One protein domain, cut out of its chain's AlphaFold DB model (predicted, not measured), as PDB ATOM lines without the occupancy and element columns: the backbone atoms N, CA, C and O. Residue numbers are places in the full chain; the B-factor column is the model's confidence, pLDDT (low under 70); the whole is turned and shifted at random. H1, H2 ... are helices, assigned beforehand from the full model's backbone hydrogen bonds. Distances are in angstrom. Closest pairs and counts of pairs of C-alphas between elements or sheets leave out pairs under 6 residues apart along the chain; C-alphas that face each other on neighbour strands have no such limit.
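AT A GLANCE: This is residues 124 to 191 of the 191 residues of the protein "Unannotated protein" of freshwater metagenome (UniProt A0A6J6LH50). The chain runs round a loose, open ring of five short helices with few contacts between them. At one end H2 and H3 form a helical hairpin with a long loop; at the other H5 folds back from H4, and the near approach of H1 and H5 closes the ring. The printed part has 68 residues with five named helices, H1 to H5 in chain order, and no named strand; its class is all helix. It is only just loose, close to compact, with a radius of gyration of the C-alphas of 13.5 A, and spans 36 by 29 by 17 A.

IN THESE COORDINATES: Find C-alpha 125 at (-18.110, -31.189, -18.577), where H1, residues 125 to 129, begins. H2 follows at residues 133 to 140, 11.3 A from first to last C-alpha. Go on to C-alpha 155 at (-35.144, -39.965, -6.645), where H3 begins; it runs to residue 162 over 10.6 A. H4, residues 170 to 179, is the longest helix at 14.3 A. H5, residues 185 to 190, ends at C-alpha 190, (-20.094, -37.767, -22.290).

HOW THE PARTS SIT: H2 and H3 touch, at a steep tilt of 42 degrees, opposite ways; look at their closest C-alphas, those of Lys 133 and Glu 161, 5.6 A apart. H4 and H5 are close but not clearly touching: their closest C-alphas, of Phe 176 and Glu 185, are 7.9 A apart. H1 and H5 are also close but not clearly touching, with the C-alphas of Ser 125 and Arg 190 the closest at 7.8 A. Among the pairs that stay apart are H1 and H2, and H3 and H4. In H1, H3, H4 and H5 every O i to N i+4 pair is within hydrogen-bond range; in H2, 3 of 4 are.

THE WHOLE: The farthest C-alphas, of Glu 134 and Gly 180, are 37.1 A apart, while those of Ser 124 and Gly 191 are 4.7 A apart. The printed part has no cut. The link from H2 to H3, residues 141 to 154, is long. Look for pLDDT under 70 at residues 124 to 126 and 191; the mean of the printed part is 85.5.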
ATOM      1  N   SER A 124     -19.804 -30.443 -23.145       66.50
ATOM      2  CA  SER A 124     -18.579 -30.587 -22.340       66.50
ATOM      3  C   SER A 124     -18.900 -30.593 -20.843       66.50
ATOM      4  O   SER A 124     -19.915 -30.042 -20.401       66.50
ATOM      5  N   SER A 125     -18.024 -31.182 -20.039       67.25
ATOM      6  CA  SER A 125     -18.110 -31.189 -18.577       67.25
ATOM      7  C   SER A 125     -18.175 -29.775 -18.004       67.25
ATOM      8  O   SER A 125     -18.967 -29.539 -17.088       67.25
ATOM      9  N   GLU A 126     -17.461 -28.805 -18.587       69.12
ATOM     10  CA  GLU A 126     -17.571 -27.398 -18.191       69.12
ATOM     11  C   GLU A 126     -18.969 -26.829 -18.464       69.12
ATOM     12  O   GLU A 126     -19.546 -26.149 -17.612       69.12
ATOM     13  N   GLN A 127     -19.558 -27.139 -19.623       72.56
ATOM     14  CA  GLN A 127     -20.919 -26.708 -19.946       72.56
ATOM     15  C   GLN A 127     -21.957 -27.369 -19.034       72.56
ATOM     16  O   GLN A 127     -22.905 -26.697 -18.633       72.56
ATOM     17  N   ARG A 128     -21.777 -28.642 -18.649       71.75
ATOM     18  CA  ARG A 128     -22.661 -29.322 -17.685       71.75
ATOM     19  C   ARG A 128     -22.594 -28.703 -16.298       71.75
ATOM     20  O   ARG A 128     -23.639 -28.493 -15.685       71.75
ATOM     21  N   ALA A 129     -21.389 -28.392 -15.820       72.19
ATOM     22  CA  ALA A 129     -21.190 -27.737 -14.530       72.19
ATOM     23  C   ALA A 129     -21.831 -26.337 -14.492       72.19
ATOM     24  O   ALA A 129     -22.298 -25.901 -13.441       72.19
ATOM     25  N   ALA A 130     -21.907 -25.660 -15.642       79.81
ATOM     26  CA  ALA A 130     -22.549 -24.358 -15.794       79.81
ATOM     27  C   ALA A 130     -24.080 -24.414 -15.996       79.81
ATOM     28  O   ALA A 130     -24.721 -23.361 -15.997       79.81
ATOM     29  N   MET A 131     -24.689 -25.598 -16.165       81.00
ATOM     30  CA  MET A 131     -26.136 -25.710 -16.394       81.00
ATOM     31  C   MET A 131     -26.930 -25.244 -15.172       81.00
ATOM     32  O   MET A 131     -26.682 -25.661 -14.036       81.00
ATOM     33  N   THR A 132     -27.967 -24.443 -15.403       86.00
ATOM     34  CA  THR A 132     -28.940 -24.118 -14.361       86.00
ATOM     35  C   THR A 132     -29.857 -25.312 -14.081       86.00
ATOM     36  O   THR A 132     -29.945 -26.270 -14.856       86.00
ATOM     37  N   LYS A 133     -30.599 -25.255 -12.968       83.38
ATOM     38  CA  LYS A 133     -31.669 -26.227 -12.690       83.38
ATOM     39  C   LYS A 133     -32.705 -26.262 -13.823       83.38
ATOM     40  O   LYS A 133     -33.199 -27.333 -14.168       83.38
ATOM     41  N   GLU A 134     -33.012 -25.107 -14.413       86.06
ATOM     42  CA  GLU A 134     -33.955 -25.009 -15.527       86.06
ATOM     43  C   GLU A 134     -33.411 -25.683 -16.795       86.06
ATOM     44  O   GLU A 134     -34.139 -26.433 -17.446       86.06
ATOM     45  N   ASP A 135     -32.121 -25.508 -17.097       84.69
ATOM     46  CA  ASP A 135     -31.468 -26.169 -18.233       84.69
ATOM     47  C   ASP A 135     -31.487 -27.692 -18.080       84.69
ATOM     48  O   ASP A 135     -31.819 -28.411 -19.026       84.69
ATOM     49  N   ARG A 136     -31.199 -28.197 -16.871       83.25
ATOM     50  CA  ARG A 136     -31.282 -29.636 -16.579       83.25
ATOM     51  C   ARG A 136     -32.704 -30.150 -16.770       83.25
ATOM     52  O   ARG A 136     -32.891 -31.145 -17.466       83.25
ATOM     53  N   ARG A 137     -33.704 -29.434 -16.240       86.06
ATOM     54  CA  ARG A 137     -35.124 -29.797 -16.374       86.06
ATOM     55  C   ARG A 137     -35.578 -29.864 -17.827       86.06
ATOM     56  O   ARG A 137     -36.283 -30.799 -18.193       86.06
ATOM     57  N   ARG A 138     -35.137 -28.933 -18.678       85.19
ATOM     58  CA  ARG A 138     -35.419 -28.972 -20.125       85.19
ATOM     59  C   ARG A 138     -34.865 -30.232 -20.790       85.19
ATOM     60  O   ARG A 138     -35.527 -30.777 -21.669       85.19
ATOM     61  N   GLY A 139     -33.706 -30.718 -20.344       81.12
ATOM     62  CA  GLY A 139     -33.055 -31.913 -20.883       81.12
ATOM     63  C   GLY A 139     -33.897 -33.185 -20.764       81.12
ATOM     64  O   GLY A 139     -33.955 -33.953 -21.720       81.12
ATOM     65  N   TYR A 140     -34.596 -33.380 -19.639       83.31
ATOM     66  CA  TYR A 140     -35.401 -34.585 -19.373       83.31
ATOM     67  C   TYR A 140     -36.918 -34.357 -19.343       83.31
ATOM     68  O   TYR A 140     -37.670 -35.302 -19.109       83.31
ATOM     69  N   ALA A 141     -37.403 -33.141 -19.614       86.12
ATOM     70  CA  ALA A 141     -38.829 -32.803 -19.532       86.12
ATOM     71  C   ALA A 141     -39.741 -33.744 -20.341       86.12
ATOM     72  O   ALA A 141     -40.859 -34.025 -19.923       86.12
ATOM     73  N   MET A 142     -39.260 -34.263 -21.475       82.19
ATOM     74  CA  MET A 142     -40.014 -35.204 -22.317       82.19
ATOM     75  C   MET A 142     -40.201 -36.591 -21.689       82.19
ATOM     76  O   MET A 142     -41.062 -37.347 -22.137       82.19
ATOM     77  N   ASN A 143     -39.402 -36.930 -20.678       86.06
ATOM     78  CA  ASN A 143     -39.465 -38.194 -19.962       86.06
ATOM     79  C   ASN A 143     -40.210 -38.069 -18.628       86.06
ATOM     80  O   ASN A 143     -40.609 -39.090 -18.080       86.06
ATOM     81  N   LEU A 144     -40.472 -36.864 -18.120       89.19
ATOM     82  CA  LEU A 144     -41.199 -36.693 -16.859       89.19
ATOM     83  C   LEU A 144     -42.560 -37.404 -16.863       89.19
ATOM     84  O   LEU A 144     -43.338 -37.281 -17.809       89.19
ATOM     85  N   ASN A 145     -42.837 -38.136 -15.782       89.94
ATOM     86  CA  ASN A 145     -44.071 -38.886 -15.531       89.94
ATOM     87  C   ASN A 145     -44.435 -39.911 -16.621       89.94
ATOM     88  O   ASN A 145     -45.593 -40.296 -16.773       89.94
ATOM     89  N   THR A 146     -43.449 -40.378 -17.387       86.75
ATOM     90  CA  THR A 146     -43.657 -41.391 -18.436       86.75
ATOM     91  C   THR A 146     -43.414 -42.824 -17.961       86.75
ATOM     92  O   THR A 146     -43.897 -43.770 -18.580       86.75
ATOM     93  N   CYS A 147     -42.671 -43.000 -16.866       90.25
ATOM     94  CA  CYS A 147     -42.472 -44.275 -16.189       90.25
ATOM     95  C   CYS A 147     -42.119 -44.038 -14.714       90.25
ATOM     96  O   CYS A 147     -41.859 -42.908 -14.308       90.25
ATOM     97  N   HIS A 148     -42.070 -45.114 -13.927       92.19
ATOM     98  CA  HIS A 148     -41.764 -45.049 -12.495       92.19
ATOM     99  C   HIS A 148     -40.416 -44.373 -12.179       92.19
ATOM    100  O   HIS A 148     -40.324 -43.635 -11.204       92.19
ATOM    101  N   MET A 149     -39.390 -44.571 -13.016       90.19
ATOM    102  CA  MET A 149     -38.075 -43.937 -12.820       90.19
ATOM    103  C   MET A 149     -38.104 -42.422 -13.051       90.19
ATOM    104  O   MET A 149     -37.311 -41.700 -12.458       90.19
ATOM    105  N   TRP A 150     -39.017 -41.945 -13.901       90.69
ATOM    106  CA  TRP A 150     -39.152 -40.536 -14.264       90.69
ATOM    107  C   TRP A 150     -40.297 -39.828 -13.532       90.69
ATOM    108  O   TRP A 150     -40.781 -38.800 -14.009       90.69
ATOM    109  N   ASP A 151     -40.746 -40.364 -12.397       93.75
ATOM    110  CA  ASP A 151     -41.641 -39.646 -11.488       93.75
ATOM    111  C   ASP A 151     -41.030 -38.279 -11.152       93.75
ATOM    112  O   ASP A 151     -39.873 -38.191 -10.735       93.75
ATOM    113  N   GLU A 152     -41.792 -37.204 -11.350       94.50
ATOM    114  CA  GLU A 152     -41.337 -35.844 -11.060       94.50
ATOM    115  C   GLU A 152     -40.953 -35.627  -9.590       94.50
ATOM    116  O   GLU A 152     -40.158 -34.734  -9.297       94.50
ATOM    117  N   ASN A 153     -41.477 -36.460  -8.684       94.69
ATOM    118  CA  ASN A 153     -41.139 -36.481  -7.260       94.69
ATOM    119  C   ASN A 153     -40.162 -37.617  -6.900       94.69
ATOM    120  O   ASN A 153     -39.879 -37.846  -5.723       94.69
ATOM    121  N   GLY A 154     -39.666 -38.352  -7.897       93.56
ATOM    122  CA  GLY A 154     -38.786 -39.502  -7.729       93.56
ATOM    123  C   GLY A 154     -37.324 -39.132  -7.461       93.56
ATOM    124  O   GLY A 154     -36.865 -38.015  -7.719       93.56
ATOM    125  N   GLN A 155     -36.563 -40.120  -6.981       92.88
ATOM    126  CA  GLN A 155     -35.144 -39.965  -6.645       92.88
ATOM    127  C   GLN A 155     -34.310 -39.482  -7.841       92.88
ATOM    128  O   GLN A 155     -33.574 -38.509  -7.707       92.88
ATOM    129  N   MET A 156     -34.475 -40.100  -9.016       90.00
ATOM    130  CA  MET A 156     -33.717 -39.749 -10.224       90.00
ATOM    131  C   MET A 156     -33.891 -38.274 -10.610       90.00
ATOM    132  O   MET A 156     -32.914 -37.585 -10.892       90.00
ATOM    133  N   VAL A 157     -35.127 -37.765 -10.595       90.94
ATOM    134  CA  VAL A 157     -35.404 -36.357 -10.914       90.94
ATOM    135  C   VAL A 157     -34.775 -35.437  -9.870       90.94
ATOM    136  O   VAL A 157     -34.127 -34.458 -10.238       90.94
ATOM    137  N   SER A 158     -34.891 -35.775  -8.583       91.31
ATOM    138  CA  SER A 158     -34.267 -35.014  -7.495       91.31
ATOM    139  C   SER A 158     -32.741 -34.929  -7.635       91.31
ATOM    140  O   SER A 158     -32.170 -33.845  -7.516       91.31
ATOM    141  N   GLU A 159     -32.077 -36.043  -7.952       90.31
ATOM    142  CA  GLU A 159     -30.624 -36.110  -8.145       90.31
ATOM    143  C   GLU A 159     -30.167 -35.276  -9.350       90.31
ATOM    144  O   GLU A 159     -29.244 -34.463  -9.229       90.31
ATOM    145  N   ILE A 160     -30.865 -35.385 -10.487       87.94
ATOM    146  CA  ILE A 160     -30.582 -34.568 -11.677       87.94
ATOM    147  C   ILE A 160     -30.766 -33.079 -11.360       87.94
ATOM    148  O   ILE A 160     -29.931 -32.252 -11.726       87.94
ATOM    149  N   GLU A 161     -31.834 -32.698 -10.657       87.31
ATOM    150  CA  GLU A 161     -32.069 -31.300 -10.281       87.31
ATOM    151  C   GLU A 161     -30.984 -30.751  -9.340       87.31
ATOM    152  O   GLU A 161     -30.658 -29.563  -9.431       87.31
ATOM    153  N   GLN A 162     -30.371 -31.605  -8.516       87.38
ATOM    154  CA  GLN A 162     -29.217 -31.285  -7.665       87.38
ATOM    155  C   GLN A 162     -27.878 -31.266  -8.424       87.38
ATOM    156  O   GLN A 162     -26.873 -30.823  -7.874       87.38
ATOM    157  N   GLY A 163     -27.859 -31.689  -9.692       82.50
ATOM    158  CA  GLY A 163     -26.644 -31.757 -10.508       82.50
ATOM    159  C   GLY A 163     -25.784 -32.988 -10.223       82.50
ATOM    160  O   GLY A 163     -24.621 -33.015 -10.619       82.50
ATOM    161  N   LEU A 164     -26.337 -34.000  -9.550       83.75
ATOM    162  CA  LEU A 164     -25.660 -35.277  -9.363       83.75
ATOM    163  C   LEU A 164     -25.610 -36.041 -10.699       83.75
ATOM    164  O   LEU A 164     -26.546 -35.952 -11.502       83.75
ATOM    165  N   PRO A 165     -24.519 -36.778 -10.971       76.25
ATOM    166  CA  PRO A 165     -24.414 -37.573 -12.182       76.25
ATOM    167  C   PRO A 165     -25.448 -38.701 -12.162       76.25
ATOM    168  O   PRO A 165     -25.581 -39.422 -11.177       76.25
ATOM    169  N   ILE A 166     -26.157 -38.870 -13.278       77.75
ATOM    170  CA  ILE A 166     -26.995 -40.052 -13.501       77.75
ATOM    171  C   ILE A 166     -26.079 -41.277 -13.541       77.75
ATOM    172  O   ILE A 166     -25.055 -41.246 -14.231       77.75
ATOM    173  N   GLU A 167     -26.471 -42.345 -12.844       83.62
ATOM    174  CA  GLU A 167     -25.764 -43.625 -12.865       83.62
ATOM    175  C   GLU A 167     -25.490 -44.114 -14.296       83.62
ATOM    176  O   GLU A 167     -26.265 -43.876 -15.230       83.62
ATOM    177  N   VAL A 168     -24.375 -44.827 -14.475       85.69
ATOM    178  CA  VAL A 168     -24.061 -45.457 -15.758       85.69
ATOM    179  C   VAL A 168     -25.161 -46.472 -16.073       85.69
ATOM    180  O   VAL A 168     -25.365 -47.404 -15.289       85.69
ATOM    181  N   PRO A 169     -25.857 -46.363 -17.220       88.62
ATOM    182  CA  PRO A 169     -26.889 -47.325 -17.557       88.62
ATOM    183  C   PRO A 169     -26.328 -48.751 -17.560       88.62
ATOM    184  O   PRO A 169     -25.285 -49.024 -18.157       88.62
ATOM    185  N   LEU A 170     -27.038 -49.694 -16.939       91.44
ATOM    186  CA  LEU A 170     -26.536 -51.063 -16.743       91.44
ATOM    187  C   LEU A 170     -26.112 -51.760 -18.046       91.44
ATOM    188  O   LEU A 170     -25.216 -52.603 -18.038       91.44
ATOM    189  N   TRP A 171     -26.751 -51.437 -19.172       89.88
ATOM    190  CA  TRP A 171     -26.400 -51.988 -20.482       89.88
ATOM    191  C   TRP A 171     -25.063 -51.447 -21.012       89.88
ATOM    192  O   TRP A 171     -24.317 -52.215 -21.622       89.88
ATOM    193  N   ILE A 172     -24.717 -50.190 -20.707       90.69
ATOM    194  CA  ILE A 172     -23.389 -49.621 -20.970       90.69
ATOM    195  C   ILE A 172     -22.351 -50.293 -20.079       90.69
ATOM    196  O   ILE A 172     -21.386 -50.837 -20.609       90.69
ATOM    197  N   SER A 173     -22.575 -50.362 -18.761       92.25
ATOM    198  CA  SER A 173     -21.619 -51.002 -17.837       92.25
ATOM    199  C   SER A 173     -21.338 -52.457 -18.239       92.25
ATOM    200  O   SER A 173     -20.191 -52.903 -18.322       92.25
ATOM    201  N   LYS A 174     -22.387 -53.213 -18.606       93.56
ATOM    202  CA  LYS A 174     -22.242 -54.573 -19.154       93.56
ATOM    203  C   LYS A 174     -21.421 -54.597 -20.446       93.56
ATOM    204  O   LYS A 174     -20.652 -55.538 -20.652       93.56
ATOM    205  N   ARG A 175     -21.594 -53.614 -21.337       93.69
ATOM    206  CA  ARG A 175     -20.850 -53.531 -22.601       93.69
ATOM    207  C   ARG A 175     -19.385 -53.171 -22.367       93.69
ATOM    208  O   ARG A 175     -18.535 -53.849 -22.935       93.69
ATOM    209  N   PHE A 176     -19.091 -52.196 -21.514       94.31
ATOM    210  CA  PHE A 176     -17.730 -51.812 -21.142       94.31
ATOM    211  C   PHE A 176     -16.959 -52.974 -20.528       94.31
ATOM    212  O   PHE A 176     -15.903 -53.331 -21.045       94.31
ATOM    213  N   LYS A 177     -17.552 -53.688 -19.566       94.38
ATOM    214  CA  LYS A 177     -16.941 -54.894 -18.980       94.38
ATOM    215  C   LYS A 177     -16.581 -55.944 -20.033       94.38
ATOM    216  O   LYS A 177     -15.497 -56.514 -19.986       94.38
ATOM    217  N   LYS A 178     -17.453 -56.172 -21.023       96.19
ATOM    218  CA  LYS A 178     -17.171 -57.095 -22.142       96.19
ATOM    219  C   LYS A 178     -16.049 -56.615 -23.069       96.19
ATOM    220  O   LYS A 178     -15.454 -57.441 -23.750       96.19
ATOM    221  N   LEU A 179     -15.794 -55.312 -23.125       96.25
ATOM    222  CA  LEU A 179     -14.730 -54.699 -23.922       96.25
ATOM    223  C   LEU A 179     -13.433 -54.484 -23.122       96.25
ATOM    224  O   LEU A 179     -12.471 -53.966 -23.678       96.25
ATOM    225  N   GLY A 180     -13.393 -54.869 -21.840       95.38
ATOM    226  CA  GLY A 180     -12.251 -54.604 -20.959       95.38
ATOM    227  C   GLY A 180     -12.138 -53.142 -20.508       95.38
ATOM    228  O   GLY A 180     -11.062 -52.718 -20.103       95.38
ATOM    229  N   LEU A 181     -13.231 -52.380 -20.592       93.75
ATOM    230  CA  LEU A 181     -13.326 -50.979 -20.182       93.75
ATOM    231  C   LEU A 181     -13.973 -50.852 -18.791       93.75
ATOM    232  O   LEU A 181     -14.827 -51.669 -18.424       93.75
ATOM    233  N   GLY A 182     -13.577 -49.822 -18.036       91.19
ATOM    234  CA  GLY A 182     -14.187 -49.435 -16.759       91.19
ATOM    235  C   GLY A 182     -15.398 -48.512 -16.937       91.19
ATOM    236  O   GLY A 182     -15.606 -47.935 -18.005       91.19
ATOM    237  N   ASP A 183     -16.205 -48.361 -15.885       87.81
ATOM    238  CA  ASP A 183     -17.382 -47.480 -15.912       87.81
ATOM    239  C   ASP A 183     -16.974 -45.991 -16.017       87.81
ATOM    240  O   ASP A 183     -17.755 -45.181 -16.514       87.81
ATOM    241  N   GLU A 184     -15.731 -45.629 -15.666       87.56
ATOM    242  CA  GLU A 184     -15.167 -44.286 -15.872       87.56
ATOM    243  C   GLU A 184     -15.136 -43.829 -17.343       87.56
ATOM    244  O   GLU A 184     -15.103 -42.627 -17.614       87.56
ATOM    245  N   GLU A 185     -15.194 -44.757 -18.306       86.88
ATOM    246  CA  GLU A 185     -15.294 -44.421 -19.732       86.88
ATOM    247  C   GLU A 185     -16.625 -43.742 -20.081       86.88
ATOM    248  O   GLU A 185     -16.716 -43.028 -21.080       86.88
ATOM    249  N   TRP A 186     -17.655 -43.908 -19.243       83.19
ATOM    250  CA  TRP A 186     -18.948 -43.255 -19.433       83.19
ATOM    251  C   TRP A 186     -18.830 -41.736 -19.359       83.19
ATOM    252  O   TRP A 186     -19.335 -41.035 -20.235       83.19
ATOM    253  N   GLU A 187     -18.126 -41.217 -18.351       76.94
ATOM    254  CA  GLU A 187     -17.945 -39.772 -18.206       76.94
ATOM    255  C   GLU A 187     -17.049 -39.214 -19.315       76.94
ATOM    256  O   GLU A 187     -17.356 -38.167 -19.874       76.94
ATOM    257  N   LYS A 188     -16.017 -39.957 -19.738       79.50
ATOM    258  CA  LYS A 188     -15.165 -39.556 -20.873       79.50
ATOM    259  C   LYS A 188     -15.947 -39.454 -22.182       79.50
ATOM    260  O   LYS A 188     -15.750 -38.503 -22.931       79.50
ATOM    261  N   MET A 189     -16.838 -40.412 -22.456       75.25
ATOM    262  CA  MET A 189     -17.698 -40.396 -23.648       75.25
ATOM    263  C   MET A 189     -18.641 -39.194 -23.638       75.25
ATOM    264  O   MET A 189     -18.923 -38.594 -24.673       75.25
ATOM    265  N   ARG A 190     -19.159 -38.865 -22.456       70.81
ATOM    266  CA  ARG A 190     -20.094 -37.767 -22.290       70.81
ATOM    267  C   ARG A 190     -19.403 -36.400 -22.297       70.81
ATOM    268  O   ARG A 190     -20.131 -35.420 -22.440       70.81
ATOM    269  N   GLY A 191     -18.074 -36.328 -22.208       56.75
ATOM    270  CA  GLY A 191     -17.315 -35.075 -22.114       56.75
ATOM    271  C   GLY A 191     -17.428 -34.415 -20.753       56.75
ATOM    272  O   GLY A 191     -16.671 -33.442 -20.564       56.75
TER     273      GLY A 191